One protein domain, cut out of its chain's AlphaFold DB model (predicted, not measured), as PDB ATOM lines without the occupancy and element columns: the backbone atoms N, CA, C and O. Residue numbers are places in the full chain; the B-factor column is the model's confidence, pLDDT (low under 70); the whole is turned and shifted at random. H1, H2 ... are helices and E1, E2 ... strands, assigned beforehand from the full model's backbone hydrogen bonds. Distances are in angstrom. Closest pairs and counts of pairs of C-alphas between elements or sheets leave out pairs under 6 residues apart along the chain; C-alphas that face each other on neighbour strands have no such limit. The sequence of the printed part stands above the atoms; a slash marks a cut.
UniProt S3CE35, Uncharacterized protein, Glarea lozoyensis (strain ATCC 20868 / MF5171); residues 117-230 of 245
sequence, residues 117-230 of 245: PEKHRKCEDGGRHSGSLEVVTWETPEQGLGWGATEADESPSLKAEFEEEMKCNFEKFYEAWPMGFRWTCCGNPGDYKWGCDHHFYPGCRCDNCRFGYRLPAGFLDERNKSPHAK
ATOM      1  N   PRO A 117      11.343 -17.049  16.424       55.69
ATOM      2  CA  PRO A 117      11.789 -17.881  15.313       55.69
ATOM      3  C   PRO A 117      12.036 -19.310  15.783       55.69
ATOM      4  O   PRO A 117      12.547 -19.502  16.888       55.69
ATOM      5  N   GLU A 118      11.694 -20.293  14.950       60.94
ATOM      6  CA  GLU A 118      11.985 -21.699  15.221       60.94
ATOM      7  C   GLU A 118      13.466 -21.833  15.604       60.94
ATOM      8  O   GLU A 118      14.374 -21.552  14.815       60.94
ATOM      9  N   LYS A 119      13.719 -22.183  16.867       71.56
ATOM     10  CA  LYS A 119      15.075 -22.403  17.363       71.56
ATOM     11  C   LYS A 119      15.355 -23.892  17.313       71.56
ATOM     12  O   LYS A 119      14.474 -24.730  17.485       71.56
ATOM     13  N   HIS A 120      16.626 -24.209  17.128       70.94
ATOM     14  CA  HIS A 120      17.125 -25.569  17.197       70.94
ATOM     15  C   HIS A 120      18.024 -25.736  18.421       70.94
ATOM     16  O   HIS A 120      18.890 -24.899  18.702       70.94
ATOM     17  N   ARG A 121      17.870 -26.857  19.116       69.88
ATOM     18  CA  ARG A 121      18.783 -27.283  20.182       69.88
ATOM     19  C   ARG A 121      19.365 -28.653  19.875       69.88
ATOM     20  O   ARG A 121      18.832 -29.394  19.045       69.88
ATOM     21  N   LYS A 122      20.501 -28.942  20.506       63.72
ATOM     22  CA  LYS A 122      21.212 -30.203  20.300       63.72
ATOM     23  C   LYS A 122      20.501 -31.305  21.074       63.72
ATOM     24  O   LYS A 122      20.127 -31.109  22.231       63.72
ATOM     25  N   CYS A 123      20.338 -32.445  20.428       59.97
ATOM     26  CA  CYS A 123      20.064 -33.699  21.107       59.97
ATOM     27  C   CYS A 123      21.395 -34.390  21.431       59.97
ATOM     28  O   CYS A 123      22.430 -34.075  20.828       59.97
ATOM     29  N   GLU A 124      21.392 -35.276  22.418       53.16
ATOM     30  CA  GLU A 124      22.589 -36.023  22.811       53.16
ATOM     31  C   GLU A 124      22.969 -37.075  21.737       53.16
ATOM     32  O   GLU A 124      24.159 -37.299  21.505       53.16
ATOM     33  N   ASP A 125      22.007 -37.522  20.920       51.94
ATOM     34  CA  ASP A 125      22.181 -38.325  19.698       51.94
ATOM     35  C   ASP A 125      22.855 -37.566  18.532       51.94
ATOM     36  O   ASP A 125      23.085 -38.129  17.457       51.94
ATOM     37  N   GLY A 126      23.180 -36.283  18.728       60.72
ATOM     38  CA  GLY A 126      23.752 -35.403  17.708       60.72
ATOM     39  C   GLY A 126      22.730 -34.845  16.710       60.72
ATOM     40  O   GLY A 126      23.108 -34.103  15.797       60.72
ATOM     41  N   GLY A 127      21.446 -35.162  16.886       60.59
ATOM     42  CA  GLY A 127      20.327 -34.624  16.127       60.59
ATOM     43  C   GLY A 127      20.008 -33.165  16.462       60.59
ATOM     44  O   GLY A 127      20.568 -32.543  17.374       60.59
ATOM     45  N   ARG A 128      19.083 -32.592  15.683       65.00
ATOM     46  CA  ARG A 128      18.536 -31.246  15.905       65.00
ATOM     47  C   ARG A 128      17.075 -31.360  16.304       65.00
ATOM     48  O   ARG A 128      16.272 -31.899  15.548       65.00
ATOM     49  N   HIS A 129      16.737 -30.812  17.463       63.62
ATOM     50  CA  HIS A 129      15.355 -30.622  17.874       63.62
ATOM     51  C   HIS A 129      14.938 -29.199  17.526       63.62
ATOM     52  O   HIS A 129      15.445 -28.255  18.140       63.62
ATOM     53  N   SER A 130      14.024 -29.058  16.572       69.12
ATOM     54  CA  SER A 130      13.365 -27.788  16.274       69.12
ATOM     55  C   SER A 130      12.083 -27.648  17.090       69.12
ATOM     56  O   SER A 130      11.411 -28.638  17.381       69.12
ATOM     57  N   GLY A 131      11.753 -26.427  17.491       72.31
ATOM     58  CA  GLY A 131      10.516 -26.157  18.210       72.31
ATOM     59  C   GLY A 131      10.265 -24.670  18.409       72.31
ATOM     60  O   GLY A 131      11.151 -23.831  18.219       72.31
ATOM     61  N   SER A 132       9.036 -24.360  18.805       82.25
ATOM     62  CA  SER A 132       8.623 -22.998  19.124       82.25
ATOM     63  C   SER A 132       8.963 -22.654  20.570       82.25
ATOM     64  O   SER A 132       8.842 -23.482  21.482       82.25
ATOM     65  N   LEU A 133       9.359 -21.401  20.769       85.00
ATOM     66  CA  LEU A 133       9.515 -20.798  22.082       85.00
ATOM     67  C   LEU A 133       8.354 -19.846  22.352       85.00
ATOM     68  O   LEU A 133       7.865 -19.172  21.449       85.00
ATOM     69  N   GLU A 134       7.950 -19.778  23.610       88.00
ATOM     70  CA  GLU A 134       6.921 -18.871  24.104       88.00
ATOM     71  C   GLU A 134       7.463 -18.141  25.331       88.00
ATOM     72  O   GLU A 134       8.077 -18.765  26.195       88.00
ATOM     73  N   VAL A 135       7.257 -16.828  25.421       93.25
ATOM     74  CA  VAL A 135       7.661 -16.069  26.610       93.25
ATOM     75  C   VAL A 135       6.735 -16.410  27.781       93.25
ATOM     76  O   VAL A 135       5.515 -16.480  27.633       93.25
ATOM     77  N   VAL A 136       7.309 -16.619  28.960       93.62
ATOM     78  CA  VAL A 136       6.563 -16.894  30.188       93.62
ATOM     79  C   VAL A 136       5.949 -15.587  30.681       93.62
ATOM     80  O   VAL A 136       6.654 -14.710  31.165       93.62
ATOM     81  N   THR A 137       4.635 -15.425  30.531       93.44
ATOM     82  CA  THR A 137       3.933 -14.169  30.878       93.44
ATOM     83  C   THR A 137       3.126 -14.241  32.168       93.44
ATOM     84  O   THR A 137       2.565 -13.232  32.594       93.44
ATOM     85  N   TRP A 138       3.032 -15.419  32.777       92.38
ATOM     86  CA  TRP A 138       2.211 -15.668  33.955       92.38
ATOM     87  C   TRP A 138       3.038 -15.685  35.235       92.38
ATOM     88  O   TRP A 138       4.220 -16.007  35.238       92.38
ATOM     89  N   GLU A 139       2.352 -15.421  36.339       92.25
ATOM     90  CA  GLU A 139       2.907 -15.516  37.682       92.25
ATOM     91  C   GLU A 139       2.736 -16.933  38.255       92.25
ATOM     92  O   GLU A 139       1.772 -17.657  37.940       92.25
ATOM     93  N   THR A 140       3.673 -17.315  39.117       90.12
ATOM     94  CA  THR A 140       3.653 -18.529  39.947       90.12
ATOM     95  C   THR A 140       3.998 -18.150  41.389       90.12
ATOM     96  O   THR A 140       5.165 -18.248  41.792       90.12
ATOM     97  N   PRO A 141       3.003 -17.690  42.173       90.00
ATOM     98  CA  PRO A 141       3.203 -17.227  43.548       90.00
ATOM     99  C   PRO A 141       3.827 -18.283  44.464       90.00
ATOM    100  O   PRO A 141       4.597 -17.940  45.357       90.00
ATOM    101  N   GLU A 142       3.551 -19.567  44.224       90.38
ATOM    102  CA  GLU A 142       4.086 -20.687  45.009       90.38
ATOM    103  C   GLU A 142       5.613 -20.803  44.908       90.38
ATOM    104  O   GLU A 142       6.254 -21.357  45.799       90.38
ATOM    105  N   GLN A 143       6.186 -20.288  43.819       87.94
ATOM    106  CA  GLN A 143       7.624 -20.273  43.548       87.94
ATOM    107  C   GLN A 143       8.228 -18.871  43.660       87.94
ATOM    108  O   GLN A 143       9.436 -18.727  43.512       87.94
ATOM    109  N   GLY A 144       7.407 -17.844  43.907       93.50
ATOM    110  CA  GLY A 144       7.858 -16.453  43.929       93.50
ATOM    111  C   GLY A 144       8.347 -15.941  42.570       93.50
ATOM    112  O   GLY A 144       9.155 -15.019  42.543       93.50
ATOM    113  N   LEU A 145       7.884 -16.525  41.458       94.62
ATOM    114  CA  LEU A 145       8.284 -16.122  40.103       94.62
ATOM    115  C   LEU A 145       7.148 -15.399  39.369       94.62
ATOM    116  O   LEU A 145       5.966 -15.688  39.587       94.62
ATOM    117  N   GLY A 146       7.512 -14.479  38.479       94.12
ATOM    118  CA  GLY A 146       6.599 -13.668  37.681       94.12
ATOM    119  C   GLY A 146       6.943 -13.643  36.189       94.12
ATOM    120  O   GLY A 146       7.337 -14.648  35.592       94.12
ATOM    121  N   TRP A 147       6.734 -12.483  35.566       95.31
ATOM    122  CA  TRP A 147       6.934 -12.280  34.130       95.31
ATOM    123  C   TRP A 147       8.381 -12.583  33.715       95.31
ATOM    124  O   TRP A 147       9.329 -12.160  34.367       95.31
ATOM    125  N   GLY A 148       8.565 -13.328  32.624       95.12
ATOM    126  CA  GLY A 148       9.882 -13.775  32.174       95.12
ATOM    127  C   GLY A 148      10.512 -14.835  33.083       95.12
ATOM    128  O   GLY A 148      11.735 -14.973  33.077       95.12
ATOM    129  N   ALA A 149       9.701 -15.556  33.869       95.06
ATOM    130  CA  ALA A 149      10.148 -16.563  34.835       95.06
ATOM    131  C   ALA A 149      11.242 -16.058  35.802       95.06
ATOM    132  O   ALA A 149      12.037 -16.855  36.297       95.06
ATOM    133  N   THR A 150      11.290 -14.744  36.043       96.50
ATOM    134  CA  THR A 150      12.197 -14.107  37.005       96.50
ATOM    135  C   THR A 150      11.513 -13.958  38.361       96.50
ATOM    136  O   THR A 150      10.315 -14.232  38.475       96.50
ATOM    137  N   GLU A 151      12.244 -13.538  39.391       96.81
ATOM    138  CA  GLU A 151      11.664 -13.273  40.711       96.81
ATOM    139  C   GLU A 151      10.524 -12.237  40.620       96.81
ATOM    140  O   GLU A 151      10.498 -11.351  39.758       96.81
ATOM    141  N   ALA A 152       9.491 -12.399  41.448       96.25
ATOM    142  CA  ALA A 152       8.266 -11.601  41.344       96.25
ATOM    143  C   ALA A 152       8.505 -10.095  41.564       96.25
ATOM    144  O   ALA A 152       7.789  -9.268  40.998       96.25
ATOM    145  N   ASP A 153       9.511  -9.737  42.358       97.31
ATOM    146  CA  ASP A 153       9.957  -8.366  42.616       97.31
ATOM    147  C   ASP A 153      10.773  -7.769  41.457       97.31
ATOM    148  O   ASP A 153      10.641  -6.577  41.175       97.31
ATOM    149  N   GLU A 154      11.546  -8.584  40.740       97.44
ATOM    150  CA  GLU A 154      12.299  -8.180  39.541       97.44
ATOM    151  C   GLU A 154      11.436  -8.138  38.268       97.44
ATOM    152  O   GLU A 154      11.756  -7.440  37.299       97.44
ATOM    153  N   SER A 155      10.315  -8.860  38.264       96.69
ATOM    154  CA  SER A 155       9.425  -9.010  37.105       96.69
ATOM    155  C   SER A 155       8.969  -7.679  36.478       96.69
ATOM    156  O   SER A 155       8.992  -7.576  35.248       96.69
ATOM    157  N   PRO A 156       8.578  -6.636  37.244       97.12
ATOM    158  CA  PRO A 156       8.208  -5.341  36.673       97.12
ATOM    159  C   PRO A 156       9.372  -4.644  35.963       97.12
ATOM    160  O   PRO A 156       9.166  -4.052  34.904       97.12
ATOM    161  N   SER A 157      10.585  -4.735  36.515       97.69
ATOM    162  CA  SER A 157      11.788  -4.137  35.930       97.69
ATOM    163  C   SER A 157      12.193  -4.845  34.642       97.69
ATOM    164  O   SER A 157      12.396  -4.178  33.631       97.69
ATOM    165  N   LEU A 158      12.219  -6.182  34.642       97.31
ATOM    166  CA  LEU A 158      12.543  -6.966  33.446       97.31
ATOM    167  C   LEU A 158      11.520  -6.730  32.322       97.31
ATOM    168  O   LEU A 158      11.874  -6.624  31.147       97.31
ATOM    169  N   LYS A 159      10.237  -6.602  32.683       96.56
ATOM    170  CA  LYS A 159       9.178  -6.266  31.730       96.56
ATOM    171  C   LYS A 159       9.347  -4.856  31.153       96.56
ATOM    172  O   LYS A 159       9.182  -4.683  29.947       96.56
ATOM    173  N   ALA A 160       9.695  -3.871  31.983       97.00
ATOM    174  CA  ALA A 160       9.976  -2.514  31.520       97.00
ATOM    175  C   ALA A 160      11.194  -2.478  30.583       97.00
ATOM    176  O   ALA A 160      11.122  -1.862  29.526       97.00
ATOM    177  N   GLU A 161      12.268  -3.208  30.893       97.19
ATOM    178  CA  GLU A 161      13.442  -3.334  30.016       97.19
ATOM    179  C   GLU A 161      13.062  -3.924  28.644       97.19
ATOM    180  O   GLU A 161      13.449  -3.405  27.593       97.19
ATOM    181  N   PHE A 162      12.223  -4.964  28.630       96.00
ATOM    182  CA  PHE A 162      11.713  -5.552  27.392       96.00
ATOM    183  C   PHE A 162      10.885  -4.560  26.553       96.00
ATOM    184  O   PHE A 162      11.088  -4.440  25.338       96.00
ATOM    185  N   GLU A 163       9.951  -3.845  27.180       95.12
ATOM    186  CA  GLU A 163       9.047  -2.916  26.494       95.12
ATOM    187  C   GLU A 163       9.771  -1.631  26.048       95.12
ATOM    188  O   GLU A 163       9.612  -1.175  24.909       95.12
ATOM    189  N   GLU A 164      10.614  -1.062  26.910       95.81
ATOM    190  CA  GLU A 164      11.241   0.244  26.711       95.81
ATOM    191  C   GLU A 164      12.599   0.160  26.014       95.81
ATOM    192  O   GLU A 164      12.820   0.882  25.035       95.81
ATOM    193  N   GLU A 165      13.509  -0.699  26.473       96.19
ATOM    194  CA  GLU A 165      14.872  -0.775  25.933       96.19
ATOM    195  C   GLU A 165      14.927  -1.680  24.705       96.19
ATOM    196  O   GLU A 165      15.467  -1.304  23.655       96.19
ATOM    197  N   MET A 166      14.298  -2.853  24.793       95.19
ATOM    198  CA  MET A 166      14.296  -3.830  23.703       95.19
ATOM    199  C   MET A 166      13.200  -3.571  22.668       95.19
ATOM    200  O   MET A 166      13.213  -4.207  21.612       95.19
ATOM    201  N   LYS A 167      12.292  -2.614  22.915       94.94
ATOM    202  CA  LYS A 167      11.181  -2.246  22.014       94.94
ATOM    203  C   LYS A 167      10.313  -3.449  21.641       94.94
ATOM    204  O   LYS A 167       9.946  -3.620  20.479       94.94
ATOM    205  N   CYS A 168      10.036  -4.302  22.625       91.25
ATOM    206  CA  CYS A 168       9.303  -5.554  22.458       91.25
ATOM    207  C   CYS A 168       9.948  -6.526  21.446       91.25
ATOM    208  O   CYS A 168       9.251  -7.308  20.796       91.25
ATOM    209  N   ASN A 169      11.273  -6.477  21.267       91.56
ATOM    210  CA  ASN A 169      11.989  -7.373  20.361       91.56
ATOM    211  C   ASN A 169      12.321  -8.704  21.059       91.56
ATOM    212  O   ASN A 169      13.219  -8.773  21.899       91.56
ATOM    213  N   PHE A 170      11.621  -9.771  20.671       89.25
ATOM    214  CA  PHE A 170      11.802 -11.110  21.242       89.25
ATOM    215  C   PHE A 170      13.171 -11.727  20.975       89.25
ATOM    216  O   PHE A 170      13.652 -12.486  21.809       89.25
ATOM    217  N   GLU A 171      13.812 -11.422  19.845       89.44
ATOM    218  CA  GLU A 171      15.149 -11.946  19.554       89.44
ATOM    219  C   GLU A 171      16.170 -11.361  20.527       89.44
ATOM    220  O   GLU A 171      16.909 -12.114  21.158       89.44
ATOM    221  N   LYS A 172      16.136 -10.038  20.732       93.25
ATOM    222  CA  LYS A 172      16.982  -9.360  21.724       93.25
ATOM    223  C   LYS A 172      16.682  -9.834  23.141       93.25
ATOM    224  O   LYS A 172      17.607 -10.077  23.908       93.25
ATOM    225  N   PHE A 173      15.402 -10.010  23.468       94.94
ATOM    226  CA  PHE A 173      15.013 -10.509  24.783       94.94
ATOM    227  C   PHE A 173      15.488 -11.938  25.016       94.94
ATOM    228  O   PHE A 173      15.966 -12.248  26.096       94.94
ATOM    229  N   TYR A 174      15.434 -12.801  24.003       92.62
ATOM    230  CA  TYR A 174      15.975 -14.154  24.100       92.62
ATOM    231  C   TYR A 174      17.503 -14.162  24.227       92.62
ATOM    232  O   TYR A 174      18.051 -14.979  24.961       92.62
ATOM    233  N   GLU A 175      18.205 -13.266  23.531       92.81
ATOM    234  CA  GLU A 175      19.661 -13.127  23.657       92.81
ATOM    235  C   GLU A 175      20.087 -12.652  25.053       92.81
ATOM    236  O   GLU A 175      21.093 -13.136  25.576       92.81
ATOM    237  N   ALA A 176      19.321 -11.742  25.663       95.81
ATOM    238  CA  ALA A 176      19.583 -11.221  27.004       95.81
ATOM    239  C   ALA A 176      19.103 -12.166  28.122       95.81
ATOM    240  O   ALA A 176      19.814 -12.377  29.105       95.81
ATOM    241  N   TRP A 177      17.910 -12.749  27.967       96.38
ATOM    242  CA  TRP A 177      17.196 -13.504  28.997       96.38
ATOM    243  C   TRP A 177      16.480 -14.757  28.448       96.38
ATOM    244  O   TRP A 177      15.248 -14.861  28.453       96.38
ATOM    245  N   PRO A 178      17.232 -15.780  27.997       94.00
ATOM    246  CA  PRO A 178      16.651 -16.981  27.393       94.00
ATOM    247  C   PRO A 178      15.793 -17.810  28.369       94.00
ATOM    248  O   PRO A 178      14.877 -18.511  27.938       94.00
ATOM    249  N   MET A 179      16.039 -17.706  29.682       94.62
ATOM    250  CA  MET A 179      15.237 -18.365  30.725       94.62
ATOM    251  C   MET A 179      13.796 -17.846  30.796       94.62
ATOM    252  O   MET A 179      12.913 -18.577  31.244       94.62
ATOM    253  N   GLY A 180      13.535 -16.629  30.304       95.19
ATOM    254  CA  GLY A 180      12.181 -16.076  30.240       95.19
ATOM    255  C   GLY A 180      11.296 -16.699  29.172       95.19
ATOM    256  O   GLY A 180      10.119 -16.359  29.080       95.19
ATOM    257  N   PHE A 181      11.836 -17.631  28.392       93.00
ATOM    258  CA  PHE A 181      11.099 -18.403  27.410       93.00
ATOM    259  C   PHE A 181      10.923 -19.847  27.868       93.00
ATOM    260  O   PHE A 181      11.736 -20.386  28.618       93.00
ATOM    261  N   ARG A 182       9.883 -20.500  27.355       89.56
ATOM    262  CA  ARG A 182       9.665 -21.943  27.439       89.56
ATOM    263  C   ARG A 182       9.600 -22.570  26.056       89.56
ATOM    264  O   ARG A 182       9.077 -21.972  25.121       89.56
ATOM    265  N   TRP A 183      10.038 -23.815  25.952       84.12
ATOM    266  CA  TRP A 183       9.745 -24.669  24.804       84.12
ATOM    267  C   TRP A 183       8.304 -25.167  24.879       84.12
ATOM    268  O   TRP A 183       7.943 -25.855  25.835       84.12
ATOM    269  N   THR A 184       7.487 -24.885  23.866       80.31
ATOM    270  CA  THR A 184       6.056 -25.249  23.877       80.31
ATOM    271  C   THR A 184       5.820 -26.762  23.858       80.31
ATOM    272  O   THR A 184       4.829 -27.245  24.396       80.31
ATOM    273  N   CYS A 185       6.755 -27.537  23.303       71.81
ATOM    274  CA  CYS A 185       6.648 -28.992  23.207       71.81
ATOM    275  C   CYS A 185       6.814 -29.733  24.548       71.81
ATOM    276  O   CYS A 185       6.390 -30.881  24.664       71.81
ATOM    277  N   CYS A 186       7.435 -29.117  25.557       73.69
ATOM    278  CA  CYS A 186       7.759 -29.811  26.812       73.69
ATOM    279  C   CYS A 186       7.827 -28.952  28.063       73.69
ATOM    280  O   CYS A 186       8.058 -29.497  29.140       73.69
ATOM    281  N   GLY A 187       7.674 -27.638  27.940       80.06
ATOM    282  CA  GLY A 187       7.751 -26.731  29.075       80.06
ATOM    283  C   GLY A 187       9.134 -26.664  29.709       80.06
ATOM    284  O   GLY A 187       9.224 -26.366  30.887       80.06
ATOM    285  N   ASN A 188      10.210 -26.953  28.971       85.31
ATOM    286  CA  ASN A 188      11.561 -26.686  29.468       85.31
ATOM    287  C   ASN A 188      11.909 -25.198  29.277       85.31
ATOM    288  O   ASN A 188      11.448 -24.611  28.292       85.31
ATOM    289  N   PRO A 189      12.765 -24.616  30.135       89.50
ATOM    290  CA  PRO A 189      13.320 -23.279  29.931       89.50
ATOM    291  C   PRO A 189      14.007 -23.115  28.569       89.50
ATOM    292  O   PRO A 189      14.572 -24.067  28.021       89.50
ATOM    293  N   GLY A 190      13.957 -21.909  28.007       87.75
ATOM    294  CA  GLY A 190      14.509 -21.600  26.688       87.75
ATOM    295  C   GLY A 190      16.030 -21.748  26.616       87.75
ATOM    296  O   GLY A 190      16.554 -22.178  25.592       87.75
ATOM    297  N   ASP A 191      16.730 -21.493  27.721       89.00
ATOM    298  CA  ASP A 191      18.184 -21.648  27.850       89.00
ATOM    299  C   ASP A 191      18.638 -23.114  27.983       89.00
ATOM    300  O   ASP A 191      19.838 -23.418  27.926       89.00
ATOM    301  N   TYR A 192      17.686 -24.041  28.118       83.81
ATOM    302  CA  TYR A 192      17.966 -25.458  28.251       83.81
ATOM    303  C   TYR A 192      18.521 -26.023  26.936       83.81
ATOM    304  O   TYR A 192      17.820 -26.181  25.932       83.81
ATOM    305  N   LYS A 193      19.820 -26.339  26.950       72.12
ATOM    306  CA  LYS A 193      20.607 -26.705  25.756       72.12
ATOM    307  C   LYS A 193      20.213 -28.034  25.122       72.12
ATOM    308  O   LYS A 193      20.537 -28.253  23.954       72.12
ATOM    309  N   TRP A 194      19.568 -28.903  25.889       66.81
ATOM    310  CA  TRP A 194      19.258 -30.268  25.489       66.81
ATOM    311  C   TRP A 194      17.797 -30.400  25.067       66.81
ATOM    312  O   TRP A 194      16.896 -29.842  25.700       66.81
ATOM    313  N   GLY A 195      17.571 -31.115  23.966       61.41
ATOM    314  CA  GLY A 195      16.248 -31.513  23.494       61.41
ATOM    315  C   GLY A 195      15.377 -32.071  24.617       61.41
ATOM    316  O   GLY A 195      15.836 -32.909  25.383       61.41
ATOM    317  N   CYS A 196      14.115 -31.642  24.716       60.31
ATOM    318  CA  CYS A 196      13.129 -32.543  25.288       60.31
ATOM    319  C   CYS A 196      12.747 -33.497  24.181       60.31
ATOM    320  O   CYS A 196      12.253 -33.153  23.113       60.31
ATOM    321  N   ASP A 197      13.117 -34.712  24.423       52.84
ATOM    322  CA  ASP A 197      13.063 -35.758  23.462       52.84
ATOM    323  C   ASP A 197      11.597 -36.094  23.127       52.84
ATOM    324  O   ASP A 197      10.788 -36.382  24.003       52.84
ATOM    325  N   HIS A 198      11.206 -35.934  21.859       47.72
ATOM    326  CA  HIS A 198       9.802 -35.940  21.432       47.72
ATOM    327  C   HIS A 198       9.185 -37.340  21.640       47.72
ATOM    328  O   HIS A 198       9.525 -38.284  20.929       47.72
ATOM    329  N   HIS A 199       8.287 -37.488  22.620       47.94
ATOM    330  CA  HIS A 199       7.702 -38.771  23.054       47.94
ATOM    331  C   HIS A 199       6.445 -39.206  22.271       47.94
ATOM    332  O   HIS A 199       5.666 -40.016  22.773       47.94
ATOM    333  N   PHE A 200       6.216 -38.701  21.057       43.12
ATOM    334  CA  PHE A 200       5.042 -39.085  20.266       43.12
ATOM    335  C   PHE A 200       5.404 -40.101  19.163       43.12
ATOM    336  O   PHE A 200       6.439 -40.021  18.513       43.12
ATOM    337  N   TYR A 201       4.552 -41.119  19.058       39.56
ATOM    338  CA  TYR A 201       4.625 -42.381  18.307       39.56
ATOM    339  C   TYR A 201       4.769 -42.247  16.766       39.56
ATOM    340  O   TYR A 201       4.326 -41.232  16.232       39.56
ATOM    341  N   PRO A 202       5.241 -43.279  16.018       46.38
ATOM    342  CA  PRO A 202       6.042 -44.438  16.416       46.38
ATOM    343  C   PRO A 202       7.502 -44.257  15.963       46.38
ATOM    344  O   PRO A 202       7.800 -44.260  14.771       46.38
ATOM    345  N   GLY A 203       8.432 -44.127  16.910       48.66
ATOM    346  CA  GLY A 203       9.864 -44.025  16.594       48.66
ATOM    347  C   GLY A 203      10.582 -42.911  17.341       48.66
ATOM    348  O   GLY A 203      11.334 -42.145  16.743       48.66
ATOM    349  N   CYS A 204      10.354 -42.811  18.650       48.78
ATOM    350  CA  CYS A 204      11.115 -41.914  19.508       48.78
ATOM    351  C   CYS A 204      12.600 -42.339  19.479       48.78
ATOM    352  O   CYS A 204      12.962 -43.352  20.070       48.78
ATOM    353  N   ARG A 205      13.454 -41.605  18.746       44.56
ATOM    354  CA  ARG A 205      14.913 -41.870  18.606       44.56
ATOM    355  C   ARG A 205      15.776 -41.196  19.665       44.56
ATOM    356  O   ARG A 205      16.992 -41.155  19.568       44.56
ATOM    357  N   CYS A 206      15.090 -40.653  20.637       51.75
ATOM    358  CA  CYS A 206      15.592 -39.837  21.700       51.75
ATOM    359  C   CYS A 206      16.500 -40.645  22.626       51.75
ATOM    360  O   CYS A 206      16.282 -41.847  22.766       51.75
ATOM    361  N   ASP A 207      17.486 -40.036  23.271       43.38
ATOM    362  CA  ASP A 207      18.481 -40.784  24.044       43.38
ATOM    363  C   ASP A 207      17.851 -41.489  25.247       43.38
ATOM    364  O   ASP A 207      18.158 -42.650  25.522       43.38
ATOM    365  N   ASN A 208      16.855 -40.873  25.886       43.88
ATOM    366  CA  ASN A 208      16.130 -41.518  26.985       43.88
ATOM    367  C   ASN A 208      15.332 -42.763  26.542       43.88
ATOM    368  O   ASN A 208      15.217 -43.719  27.304       43.88
ATOM    369  N   CYS A 209      14.817 -42.808  25.311       42.75
ATOM    370  CA  CYS A 209      14.097 -43.971  24.771       42.75
ATOM    371  C   CYS A 209      15.027 -44.966  24.061       42.75
ATOM    372  O   CYS A 209      14.820 -46.171  24.172       42.75
ATOM    373  N   ARG A 210      16.057 -44.484  23.356       37.84
ATOM    374  CA  ARG A 210      17.046 -45.282  22.616       37.84
ATOM    375  C   ARG A 210      17.985 -46.024  23.558       37.84
ATOM    376  O   ARG A 210      18.335 -47.166  23.274       37.84
ATOM    377  N   PHE A 211      18.365 -45.397  24.667       39.47
ATOM    378  CA  PHE A 211      19.163 -46.028  25.717       39.47
ATOM    379  C   PHE A 211      18.318 -46.525  26.896       39.47
ATOM    380  O   PHE A 211      18.856 -47.132  27.818       39.47
ATOM    381  N   GLY A 212      17.000 -46.291  26.880       40.12
ATOM    382  CA  GLY A 212      16.098 -46.730  27.946       40.12
ATOM    383  C   GLY A 212      16.372 -46.065  29.299       40.12
ATOM    384  O   GLY A 212      16.021 -46.633  30.339       40.12
ATOM    385  N   TYR A 213      17.004 -44.886  29.320       43.84
ATOM    386  CA  TYR A 213      17.224 -44.155  30.561       43.84
ATOM    387  C   TYR A 213      15.885 -43.709  31.135       43.84
ATOM    388  O   TYR A 213      15.146 -42.903  30.566       43.84
ATOM    389  N   ARG A 214      15.575 -44.242  32.319       50.19
ATOM    390  CA  ARG A 214      14.507 -43.695  33.146       50.19
ATOM    391  C   ARG A 214      14.900 -42.268  33.503       50.19
ATOM    392  O   ARG A 214      15.980 -42.046  34.048       50.19
ATOM    393  N   LEU A 215      14.001 -41.324  33.232       57.59
ATOM    394  CA  LEU A 215      14.101 -39.996  33.824       57.59
ATOM    395  C   LEU A 215      14.259 -40.157  35.346       57.59
ATOM    396  O   LEU A 215      13.627 -41.059  35.916       57.59
ATOM    397  N   PRO A 216      15.085 -39.327  36.011       58.09
ATOM    398  CA  PRO A 216      15.199 -39.356  37.461       58.09
ATOM    399  C   PRO A 216      13.814 -39.329  38.113       58.09
ATOM    400  O   PRO A 216      12.910 -38.627  37.648       58.09
ATOM    401  N   ALA A 217      13.630 -40.111  39.179       59.50
ATOM    402  CA  ALA A 217      12.376 -40.101  39.923       59.50
ATOM    403  C   ALA A 217      12.052 -38.662  40.363       59.50
ATOM    404  O   ALA A 217      12.927 -37.961  40.863       59.50
ATOM    405  N   GLY A 218      10.813 -38.219  40.141       65.19
ATOM    406  CA  GLY A 218      10.376 -36.855  40.453       65.19
ATOM    407  C   GLY A 218      10.680 -35.801  39.382       65.19
ATOM    408  O   GLY A 218      10.074 -34.736  39.433       65.19
ATOM    409  N   PHE A 219      11.498 -36.085  38.357       70.44
ATOM    410  CA  PHE A 219      11.812 -35.110  37.296       70.44
ATOM    411  C   PHE A 219      10.553 -34.557  36.617       70.44
ATOM    412  O   PHE A 219      10.430 -33.362  36.373       70.44
ATOM    413  N   LEU A 220       9.593 -35.432  36.311       68.19
ATOM    414  CA  LEU A 220       8.342 -35.023  35.677       68.19
ATOM    415  C   LEU A 220       7.459 -34.215  36.622       68.19
ATOM    416  O   LEU A 220       6.790 -33.297  36.163       68.19
ATOM    417  N   ASP A 221       7.476 -34.525  37.917       74.19
ATOM    418  CA  ASP A 221       6.728 -33.771  38.921       74.19
ATOM    419  C   ASP A 221       7.328 -32.376  39.107       74.19
ATOM    420  O   ASP A 221       6.591 -31.397  39.163       74.19
ATOM    421  N   GLU A 222       8.656 -32.268  39.150       73.88
ATOM    422  CA  GLU A 222       9.381 -30.993  39.202       73.88
ATOM    423  C   GLU A 222       9.149 -30.170  37.936       73.88
ATOM    424  O   GLU A 222       8.761 -29.004  38.017       73.88
ATOM    425  N   ARG A 223       9.283 -30.794  36.760       77.38
ATOM    426  CA  ARG A 223       8.966 -30.166  35.475       77.38
ATOM    427  C   ARG A 223       7.527 -29.675  35.453       77.38
ATOM    428  O   ARG A 223       7.303 -28.519  35.123       77.38
ATOM    429  N   ASN A 224       6.556 -30.511  35.815       75.06
ATOM    430  CA  ASN A 224       5.137 -30.143  35.782       75.06
ATOM    431  C   ASN A 224       4.782 -29.049  36.805       75.06
ATOM    432  O   ASN A 224       3.786 -28.356  36.617       75.06
ATOM    433  N   LYS A 225       5.591 -28.877  37.859       83.56
ATOM    434  CA  LYS A 225       5.485 -27.767  38.818       83.56
ATOM    435  C   LYS A 225       6.207 -26.498  38.362       83.56
ATOM    436  O   LYS A 225       5.996 -25.456  38.969       83.56
ATOM    437  N   SER A 226       7.081 -26.566  37.357       85.00
ATOM    438  CA  SER A 226       7.811 -25.398  36.849       85.00
ATOM    439  C   SER A 226       6.858 -24.360  36.242       85.00
ATOM    440  O   SER A 226       5.807 -24.730  35.698       85.00
ATOM    441  N   PRO A 227       7.223 -23.064  36.248       87.12
ATOM    442  CA  PRO A 227       6.399 -22.051  35.603       87.12
ATOM    443  C   PRO A 227       6.326 -22.315  34.097       87.12
ATOM    444  O   PRO A 227       5.278 -22.129  33.486       87.12
ATOM    445  N   HIS A 228       7.392 -22.846  33.501       88.38
ATOM    446  CA  HIS A 228       7.472 -23.187  32.085       88.38
ATOM    447  C   HIS A 228       6.482 -24.289  31.662       88.38
ATOM    448  O   HIS A 228       6.035 -24.287  30.517       88.38
ATOM    449  N   ALA A 229       6.044 -25.179  32.556       84.06
ATOM    450  CA  ALA A 229       5.060 -26.220  32.225       84.06
ATOM    451  C   ALA A 229       3.589 -25.769  32.310       84.06
ATOM    452  O   ALA A 229       2.699 -26.491  31.850       84.06
ATOM    453  N   LYS A 230       3.300 -24.590  32.875       85.19
ATOM    454  CA  LYS A 230       1.927 -24.154  33.181       85.19
ATOM    455  C   LYS A 230       1.033 -24.093  31.936       85.19
ATOM    456  O   LYS A 230       1.297 -23.337  31.009       85.19
TER     457      LYS A 230
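What this domain is: This is residues 117 to 230 of the 245 residues of an uncharacterized protein of Glarea lozoyensis (strain ATCC 20868 / MF5171) (UniProt S3CE35). With little regular structure, a loop-rich body has sheet E3 E4 in its middle, H1 and H2 toward one end, H3 at the other. Of 114 printed residues, 43 lie in named elements, mixed: E1 E2 E3 H1 H2 E4 H3 H4. Only just compact, close to loose, its C-alphas have a radius of gyration of 15.5 A, spanning 46 by 30 by 19 A.

How they stand to each other: Antiparallel hairpin E1 and E2, residues 119 to 122 and 128 to 131, has N 121 and O 129 within hydrogen-bond range, 3.0 A. Antiparallel E3 and E4, residues 133 to 135 and 181 to 183, have N 182 and O 134 within range, 2.8 A. H1 and H2, residues 155 to 165 and 170 to 176, are close but not clearly touching; closest C-alphas 162 and 173 are 6.5 A apart. In both, every O i to N i+4 pair is within range.

Where its parts are: E1 begins at C-alpha 119 (15.075, -22.403, 17.363); H3 is residues 207 to 210; H4 is residues 219 to 225 and ends at C-alpha 225 (5.485, -27.767, 38.818).

The domain as a whole: Links E3 to H1 and E4 to H3 are long; residues 194 to 218 are under pLDDT 70.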